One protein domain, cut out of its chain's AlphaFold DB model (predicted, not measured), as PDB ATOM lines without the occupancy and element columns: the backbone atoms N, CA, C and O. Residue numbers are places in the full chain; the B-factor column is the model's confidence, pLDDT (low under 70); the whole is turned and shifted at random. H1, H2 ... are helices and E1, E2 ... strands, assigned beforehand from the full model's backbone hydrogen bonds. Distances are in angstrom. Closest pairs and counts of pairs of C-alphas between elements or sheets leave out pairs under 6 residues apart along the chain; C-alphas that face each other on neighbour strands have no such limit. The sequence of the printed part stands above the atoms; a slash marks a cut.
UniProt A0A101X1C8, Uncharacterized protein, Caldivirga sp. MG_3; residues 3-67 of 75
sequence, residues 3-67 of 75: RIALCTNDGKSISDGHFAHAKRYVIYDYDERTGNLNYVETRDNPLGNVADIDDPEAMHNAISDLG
ATOM      1  N   ARG A   3     123.606 126.410  95.769       97.12
ATOM      2  CA  ARG A   3     122.395 126.800  95.043       97.12
ATOM      3  C   ARG A   3     122.650 128.088  94.273       97.12
ATOM      4  O   ARG A   3     123.048 129.090  94.860       97.12
ATOM      5  N   ILE A   4     122.415 128.050  92.968       95.81
ATOM      6  CA  ILE A   4     122.667 129.147  92.034       95.81
ATOM      7  C   ILE A   4     121.325 129.629  91.488       95.81
ATOM      8  O   ILE A   4     120.504 128.821  91.057       95.81
ATOM      9  N   ALA A   5     121.115 130.945  91.488       94.50
ATOM     10  CA  ALA A   5     119.990 131.586  90.818       94.50
ATOM     11  C   ALA A   5     120.490 132.334  89.579       94.50
ATOM     12  O   ALA A   5     121.385 133.172  89.678       94.50
ATOM     13  N   LEU A   6     119.903 132.040  88.421       93.62
ATOM     14  CA  LEU A   6     120.187 132.713  87.156       93.62
ATOM     15  C   LEU A   6     118.989 133.573  86.754       93.62
ATOM     16  O   LEU A   6     117.862 133.082  86.691       93.62
ATOM     17  N   CYS A   7     119.229 134.851  86.475       94.50
ATOM     18  CA  CYS A   7     118.209 135.775  85.991       94.50
ATOM     19  C   CYS A   7     117.889 135.524  84.511       94.50
ATOM     20  O   CYS A   7     118.790 135.436  83.679       94.50
ATOM     21  N   THR A   8     116.604 135.465  84.160       92.75
ATOM     22  CA  THR A   8     116.152 135.362  82.766       92.75
ATOM     23  C   THR A   8     114.838 136.103  82.547       92.75
ATOM     24  O   THR A   8     114.005 136.207  83.448       92.75
ATOM     25  N   ASN A   9     114.640 136.612  81.330       89.44
ATOM     26  CA  ASN A   9     113.395 137.266  80.922       89.44
ATOM     27  C   ASN A   9     112.500 136.364  80.060       89.44
ATOM     28  O   ASN A   9     111.299 136.608  79.958       89.44
ATOM     29  N   ASP A  10     113.061 135.306  79.473       88.75
ATOM     30  CA  ASP A  10     112.394 134.410  78.521       88.75
ATOM     31  C   ASP A  10     112.477 132.923  78.924       88.75
ATOM     32  O   ASP A  10     111.848 132.075  78.290       88.75
ATOM     33  N   GLY A  11     113.211 132.594  79.993       81.88
ATOM     34  CA  GLY A  11     113.459 131.217  80.432       81.88
ATOM     35  C   GLY A  11     114.558 130.491  79.649       81.88
ATOM     36  O   GLY A  11     114.756 129.299  79.867       81.88
ATOM     37  N   LYS A  12     115.240 131.167  78.718       84.62
ATOM     38  CA  LYS A  12     116.202 130.564  77.778       84.62
ATOM     39  C   LYS A  12     117.546 131.284  77.761       84.62
ATOM     40  O   LYS A  12     118.574 130.636  77.592       84.62
ATOM     41  N   SER A  13     117.536 132.601  77.912       90.06
ATOM     42  CA  SER A  13     118.710 133.468  77.882       90.06
ATOM     43  C   SER A  13     118.914 134.158  79.229       90.06
ATOM     44  O   SER A  13     117.969 134.347  79.997       90.06
ATOM     45  N   ILE A  14     120.158 134.514  79.547       90.44
ATOM     46  CA  ILE A  14     120.451 135.316  80.739       90.44
ATOM     47  C   ILE A  14     119.924 136.735  80.495       90.44
ATOM     48  O   ILE A  14     120.118 137.282  79.412       90.44
ATOM     49  N   SER A  15     119.248 137.309  81.490       89.81
ATOM     50  CA  SER A  15     118.766 138.694  81.429       89.81
ATOM     51  C   SER A  15     119.933 139.666  81.216       89.81
ATOM     52  O   SER A  15     120.963 139.549  81.874       89.81
ATOM     53  N   ASP A  16     119.753 140.641  80.329       86.06
ATOM     54  CA  ASP A  16     120.732 141.674  79.971       86.06
ATOM     55  C   ASP A  16     120.753 142.878  80.936       86.06
ATOM     56  O   ASP A  16     121.708 143.652  80.936       86.06
ATOM     57  N   GLY A  17     119.721 143.025  81.773       83.12
ATOM     58  CA  GLY A  17     119.618 144.064  82.803       83.12
ATOM     59  C   GLY A  17     120.091 143.664  84.209       83.12
ATOM     60  O   GLY A  17     120.702 142.620  84.440       83.12
ATOM     61  N   HIS A  18     119.755 144.507  85.187       84.50
ATOM     62  CA  HIS A  18     120.042 144.272  86.602       84.50
ATOM     63  C   HIS A  18     119.285 143.051  87.150       84.50
ATOM     64  O   HIS A  18     118.106 142.846  86.863       84.50
ATOM     65  N   PHE A  19     119.945 142.272  88.013       87.25
ATOM     66  CA  PHE A  19     119.401 141.032  88.587       87.25
ATOM     67  C   PHE A  19     118.020 141.205  89.249       87.25
ATOM     68  O   PHE A  19     117.165 140.326  89.131       87.25
ATOM     69  N   ALA A  20     117.783 142.340  89.913       85.12
ATOM     70  CA  ALA A  20     116.525 142.633  90.604       85.12
ATOM     71  C   ALA A  20     115.312 142.782  89.660       85.12
ATOM     72  O   ALA A  20     114.185 142.552  90.085       85.12
ATOM     73  N   HIS A  21     115.541 143.105  88.381       85.25
ATOM     74  CA  HIS A  21     114.486 143.394  87.395       85.25
ATOM     75  C   HIS A  21     114.201 142.219  86.459       85.25
ATOM     76  O   HIS A  21     113.361 142.313  85.568       85.25
ATOM     77  N   ALA A  22     114.900 141.098  86.639       91.25
ATOM     78  CA  ALA A  22     114.646 139.907  85.849       91.25
ATOM     79  C   ALA A  22     113.205 139.435  86.057       91.25
ATOM     80  O   ALA A  22     112.715 139.413  87.187       91.25
ATOM     81  N   LYS A  23     112.533 138.999  84.988       91.38
ATOM     82  CA  LYS A  23     111.146 138.512  85.097       91.38
ATOM     83  C   LYS A  23     111.029 137.231  85.908       91.38
ATOM     84  O   LYS A  23     109.980 136.953  86.484       91.38
ATOM     85  N   ARG A  24     112.086 136.426  85.917       94.00
ATOM     86  CA  ARG A  24     112.112 135.109  86.543       94.00
ATOM     87  C   ARG A  24     113.541 134.669  86.835       94.00
ATOM     88  O   ARG A  24     114.505 135.141  86.229       94.00
ATOM     89  N   TYR A  25     113.650 133.727  87.761       94.69
ATOM     90  CA  TYR A  25     114.898 133.130  88.204       94.69
ATOM     91  C   TYR A  25     114.860 131.625  87.969       94.69
ATOM     92  O   TYR A  25     113.951 130.941  88.440       94.69
ATOM     93  N   VAL A  26     115.860 131.106  87.262       95.50
ATOM     94  CA  VAL A  26     116.075 129.663  87.110       95.50
ATOM     95  C   VAL A  26     117.052 129.219  88.186       95.50
ATOM     96  O   VAL A  26     118.138 129.786  88.318       95.50
ATOM     97  N   ILE A  27     116.655 128.228  88.971       95.88
ATOM     98  CA  ILE A  27     117.398 127.758  90.134       95.88
ATOM     99  C   ILE A  27     118.057 126.422  89.810       95.88
ATOM    100  O   ILE A  27     117.399 125.485  89.352       95.88
ATOM    101  N   TYR A  28     119.354 126.331  90.095       96.56
ATOM    102  CA  TYR A  28     120.156 125.124  89.941       96.56
ATOM    103  C   TYR A  28     120.876 124.771  91.239       96.56
ATOM    104  O   TYR A  28     121.282 125.655  91.993       96.56
ATOM    105  N   ASP A  29     121.106 123.480  91.446       98.00
ATOM    106  CA  ASP A  29     122.064 122.979  92.423       98.00
ATOM    107  C   ASP A  29     123.338 122.541  91.703       98.00
ATOM    108  O   ASP A  29     123.309 121.689  90.814       98.00
ATOM    109  N   TYR A  30     124.460 123.125  92.107       97.69
ATOM    110  CA  TYR A  30     125.787 122.745  91.662       97.69
ATOM    111  C   TYR A  30     126.450 121.838  92.697       97.69
ATOM    112  O   TYR A  30     126.650 122.213  93.864       97.69
ATOM    113  N   ASP A  31     126.804 120.632  92.266       97.62
ATOM    114  CA  ASP A  31     127.619 119.718  93.051       97.62
ATOM    115  C   ASP A  31     129.099 119.925  92.722       97.62
ATOM    116  O   ASP A  31     129.612 119.438  91.719       97.62
ATOM    117  N   GLU A  32     129.804 120.614  93.613       96.50
ATOM    118  CA  GLU A  32     131.235 120.915  93.488       96.50
ATOM    119  C   GLU A  32     132.122 119.665  93.410       96.50
ATOM    120  O   GLU A  32     133.247 119.742  92.923       96.50
ATOM    121  N   ARG A  33     131.649 118.506  93.888       96.88
ATOM    122  CA  ARG A  33     132.436 117.264  93.869       96.88
ATOM    123  C   ARG A  33     132.404 116.586  92.510       96.88
ATOM    124  O   ARG A  33     133.390 115.971  92.114       96.88
ATOM    125  N   THR A  34     131.254 116.639  91.842       97.06
ATOM    126  CA  THR A  34     131.031 115.976  90.549       97.06
ATOM    127  C   THR A  34     131.087 116.947  89.375       97.06
ATOM    128  O   THR A  34     131.236 116.514  88.239       97.06
ATOM    129  N   GLY A  35     130.987 118.251  89.638       96.38
ATOM    130  CA  GLY A  35     130.846 119.288  88.621       96.38
ATOM    131  C   GLY A  35     129.457 119.329  87.978       96.38
ATOM    132  O   GLY A  35     129.257 120.082  87.028       96.38
ATOM    133  N   ASN A  36     128.499 118.536  88.469       97.31
ATOM    134  CA  ASN A  36     127.175 118.438  87.873       97.31
ATOM    135  C   ASN A  36     126.287 119.616  88.275       97.31
ATOM    136  O   ASN A  36     126.229 120.008  89.443       97.31
ATOM    137  N   LEU A  37     125.545 120.129  87.295       96.06
ATOM    138  CA  LEU A  37     124.528 121.153  87.483       96.06
ATOM    139  C   LEU A  37     123.142 120.522  87.331       96.06
ATOM    140  O   LEU A  37     122.797 120.023  86.261       96.06
ATOM    141  N   ASN A  38     122.346 120.554  88.395       96.69
ATOM    142  CA  ASN A  38     121.014 119.963  88.430       96.69
ATOM    143  C   ASN A  38     119.955 121.064  88.458       96.69
ATOM    144  O   ASN A  38     119.996 121.940  89.319       96.69
ATOM    145  N   TYR A  39     119.007 121.026  87.522       95.38
ATOM    146  CA  TYR A  39     117.860 121.934  87.531       95.38
ATOM    147  C   TYR A  39     116.976 121.660  88.751       95.38
ATOM    148  O   TYR A  39     116.652 120.505  89.029       95.38
ATOM    149  N   VAL A  40     116.576 122.721  89.452       96.81
ATOM    150  CA  VAL A  40     115.682 122.641  90.613       96.81
ATOM    151  C   VAL A  40     114.293 123.134  90.231       96.81
ATOM    152  O   VAL A  40     113.332 122.369  90.261       96.81
ATOM    153  N   GLU A  41     114.177 124.411  89.877       95.38
ATOM    154  CA  GLU A  41     112.897 125.049  89.573       95.38
ATOM    155  C   GLU A  41     113.089 126.364  88.806       95.38
ATOM    156  O   GLU A  41     114.197 126.887  88.695       95.38
ATOM    157  N   THR A  42     111.983 126.923  88.319       94.62
ATOM    158  CA  THR A  42     111.909 128.299  87.825       94.62
ATOM    159  C   THR A  42     110.889 129.046  88.667       94.62
ATOM    160  O   THR A  42     109.777 128.555  88.856       94.62
ATOM    161  N   ARG A  43     111.261 130.226  89.164       93.00
ATOM    162  CA  ARG A  43     110.393 131.096  89.964       93.00
ATOM    163  C   ARG A  43     110.180 132.419  89.253       93.00
ATOM    164  O   ARG A  43     111.154 133.050  88.850       93.00
ATOM    165  N   ASP A  44     108.932 132.852  89.125       92.12
ATOM    166  CA  ASP A  44     108.642 134.201  88.643       92.12
ATOM    167  C   ASP A  44     109.031 135.233  89.710       92.12
ATOM    168  O   ASP A  44     108.854 135.009  90.910       92.12
ATOM    169  N   ASN A  45     109.595 136.356  89.266       89.06
ATOM    170  CA  ASN A  45     109.880 137.491  90.128       89.06
ATOM    171  C   ASN A  45     108.573 138.267  90.344       89.06
ATOM    172  O   ASN A  45     108.036 138.803  89.368       89.06
ATOM    173  N   PRO A  46     108.079 138.394  91.587       85.38
ATOM    174  CA  PRO A  46     106.875 139.168  91.874       85.38
ATOM    175  C   PRO A  46     106.958 140.624  91.391       85.38
ATOM    176  O   PRO A  46     105.940 141.224  91.059       85.38
ATOM    177  N   LEU A  47     108.175 141.172  91.302       83.31
ATOM    178  CA  LEU A  47     108.447 142.541  90.863       83.31
ATOM    179  C   LEU A  47     108.950 142.631  89.415       83.31
ATOM    180  O   LEU A  47     109.205 143.721  88.920       83.31
ATOM    181  N   GLY A  48     109.062 141.510  88.699       82.12
ATOM    182  CA  GLY A  48     109.706 141.459  87.383       82.12
ATOM    183  C   GLY A  48     108.969 142.200  86.258       82.12
ATOM    184  O   GLY A  48     109.518 142.372  85.174       82.12
ATOM    185  N   ASN A  49     107.723 142.620  86.495       80.25
ATOM    186  CA  ASN A  49     106.941 143.444  85.566       80.25
ATOM    187  C   ASN A  49     106.653 144.851  86.113       80.25
ATOM    188  O   ASN A  49     105.917 145.605  85.476       80.25
ATOM    189  N   VAL A  50     107.185 145.197  87.287       78.62
ATOM    190  CA  VAL A  50     107.057 146.547  87.837       78.62
ATOM    191  C   VAL A  50     108.020 147.450  87.073       78.62
ATOM    192  O   VAL A  50     109.151 147.060  86.783       78.62
ATOM    193  N   ALA A  51     107.542 148.633  86.682       70.88
ATOM    194  CA  ALA A  51     108.380 149.616  86.012       70.88
ATOM    195  C   ALA A  51     109.553 150.008  86.917       70.88
ATOM    196  O   ALA A  51     109.402 150.072  88.137       70.88
ATOM    197  N   ASP A  52     110.707 150.274  86.311       68.06
ATOM    198  CA  ASP A  52     111.852 150.814  87.033       68.06
ATOM    199  C   ASP A  52     111.514 152.256  87.441       68.06
ATOM    200  O   ASP A  52     111.390 153.139  86.589       68.06
ATOM    201  N   ILE A  53     111.204 152.451  88.724       68.00
ATOM    202  CA  ILE A  53     110.778 153.730  89.290       68.00
ATOM    203  C   ILE A  53     111.892 154.199  90.222       68.00
ATOM    204  O   ILE A  53     112.094 153.624  91.288       68.00
ATOM    205  N   ASP A  54     112.576 155.275  89.832       67.00
ATOM    206  CA  ASP A  54     113.668 155.871  90.616       67.00
ATOM    207  C   ASP A  54     113.185 156.563  91.907       67.00
ATOM    208  O   ASP A  54     113.999 156.920  92.758       67.00
ATOM    209  N   ASP A  55     111.872 156.776  92.057       75.00
ATOM    210  CA  ASP A  55     111.251 157.356  93.250       75.00
ATOM    211  C   ASP A  55     110.948 156.265  94.303       75.00
ATOM    212  O   ASP A  55     110.043 155.442  94.106       75.00
ATOM    213  N   PRO A  56     111.656 156.260  95.450       70.62
ATOM    214  CA  PRO A  56     111.473 155.256  96.493       70.62
ATOM    215  C   PRO A  56     110.067 155.238  97.105       70.62
ATOM    216  O   PRO A  56     109.604 154.168  97.504       70.62
ATOM    217  N   GLU A  57     109.377 156.383  97.190       74.94
ATOM    218  CA  GLU A  57     108.017 156.438  97.746       74.94
ATOM    219  C   GLU A  57     107.011 155.812  96.780       74.94
ATOM    220  O   GLU A  57     106.167 155.003  97.177       74.94
ATOM    221  N   ALA A  58     107.139 156.120  95.488       71.94
ATOM    222  CA  ALA A  58     106.315 155.513  94.451       71.94
ATOM    223  C   ALA A  58     106.557 153.997  94.346       71.94
ATOM    224  O   ALA A  58     105.601 153.228  94.215       71.94
ATOM    225  N   MET A  59     107.811 153.550  94.485       72.25
ATOM    226  CA  MET A  59     108.153 152.127  94.517       72.25
ATOM    227  C   MET A  59     107.565 151.424  95.753       72.25
ATOM    228  O   MET A  59     107.001 150.338  95.627       72.25
ATOM    229  N   HIS A  60     107.627 152.042  96.937       73.31
ATOM    230  CA  HIS A  60     107.043 151.480  98.158       73.31
ATOM    231  C   HIS A  60     105.525 151.280  98.048       73.31
ATOM    232  O   HIS A  60     105.013 150.224  98.434       73.31
ATOM    233  N   ASN A  61     104.816 152.264  97.491       75.25
ATOM    234  CA  ASN A  61     103.371 152.180  97.282       75.25
ATOM    235  C   ASN A  61     103.018 151.069  96.282       75.25
ATOM    236  O   ASN A  61     102.187 150.217  96.584       75.25
ATOM    237  N   ALA A  62     103.723 151.005  95.146       72.25
ATOM    238  CA  ALA A  62     103.504 149.968  94.139       72.25
ATOM    239  C   ALA A  62     103.731 148.550  94.693       72.25
ATOM    240  O   ALA A  62     102.968 147.636  94.386       72.25
ATOM    241  N   ILE A  63     104.754 148.351  95.530       72.38
ATOM    242  CA  ILE A  63     105.026 147.044  96.144       72.38
ATOM    243  C   ILE A  63     103.981 146.698  97.216       72.38
ATOM    244  O   ILE A  63     103.548 145.545  97.298       72.38
ATOM    245  N   SER A  64     103.551 147.685  98.009       72.94
ATOM    246  CA  SER A  64     102.521 147.504  99.040       72.94
ATOM    247  C   SER A  64     101.173 147.101  98.436       72.94
ATOM    248  O   SER A  64     100.535 146.174  98.935       72.94
ATOM    249  N   ASP A  65     100.782 147.717  97.316       74.50
ATOM    250  CA  ASP A  65      99.540 147.401  96.597       74.50
ATOM    251  C   ASP A  65      99.533 145.983  96.007       74.50
ATOM    252  O   ASP A  65      98.484 145.343  95.909       74.50
ATOM    253  N   LEU A  66     100.705 145.456  95.643       73.56
ATOM    254  CA  LEU A  66     100.852 144.087  95.145       73.56
ATOM    255  C   LEU A  66     100.754 143.031  96.261       73.56
ATOM    256  O   LEU A  66     100.722 141.836  95.964       73.56
ATOM    257  N   GLY A  67     100.717 143.447  97.533       70.94
ATOM    258  CA  GLY A  67     100.647 142.544  98.685       70.94
ATOM    259  C   GLY A  67     101.877 141.642  98.829       70.94
ATOM    260  O   GLY A  67     101.801 140.590  99.468       70.94
TER     261      GLY A  67
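This is residues 3 to 67 of the 75 residues of an uncharacterized protein of Caldivirga sp. MG_3 (UniProt A0A101X1C8). A strongly twisted three-strand sheet makes one end of a long, loose shape, and a single helix, H1, lies off it at the other end, joined by residues 45 to 55. Two of the strands, E2 and E3, form a long hairpin whose turn is one tip of the longest axis, while E1 pairs along E2 and a long loop, residues 9 to 23, joins those two. The printed part has 65 residues, with E1, E2, E3 and H1 in that order; the sheet's order is E1, E2, E3, antiparallel throughout, and the class is mixed. The whole is loose, with a radius of gyration of the C-alphas of 14.7 A and spans of 47 by 23 by 16 A.

Strand E1, residues 3 to 8, begins at C-alpha 3 (122.395, 126.800, 95.043). Strand E2, residues 24 to 31, is 22.8 A long, and strand E3, residues 36 to 44, is 24.3 A long. Helix H1, residues 56 to 65, is 14.3 A long and ends at C-alpha 65 (99.540, 147.401, 96.597).

The strands form a meander, each the antiparallel neighbour of the one before. E1 and E2 are a hairpin at 149 degrees between directions; the C-alphas of Arg 3 and Asp 29, which face each other, are 4.6 A apart, and N 4 and O 28 are within hydrogen-bond range at 2.8 A. E2 and E3 are a hairpin at 159 degrees, with N 25 and O 43 at 2.8 A and N 31 and O 36 at 2.9 A. E1 and E3 are edge strands. H1 is not on the sheet and is apart from E1 and E2. In H1 every O i to N i+4 pair is within hydrogen-bond range.

The outline is a rod; the two C-alphas farthest apart, those of Thr 34 and Glu 57, are 47.1 A from each other. The printed part has no cut. The links E1 to E2 and E3 to H1 are long, and E2 to E3 is tight. Mean pLDDT of the printed part is 86.4, and residues 52 to 54 are under 70.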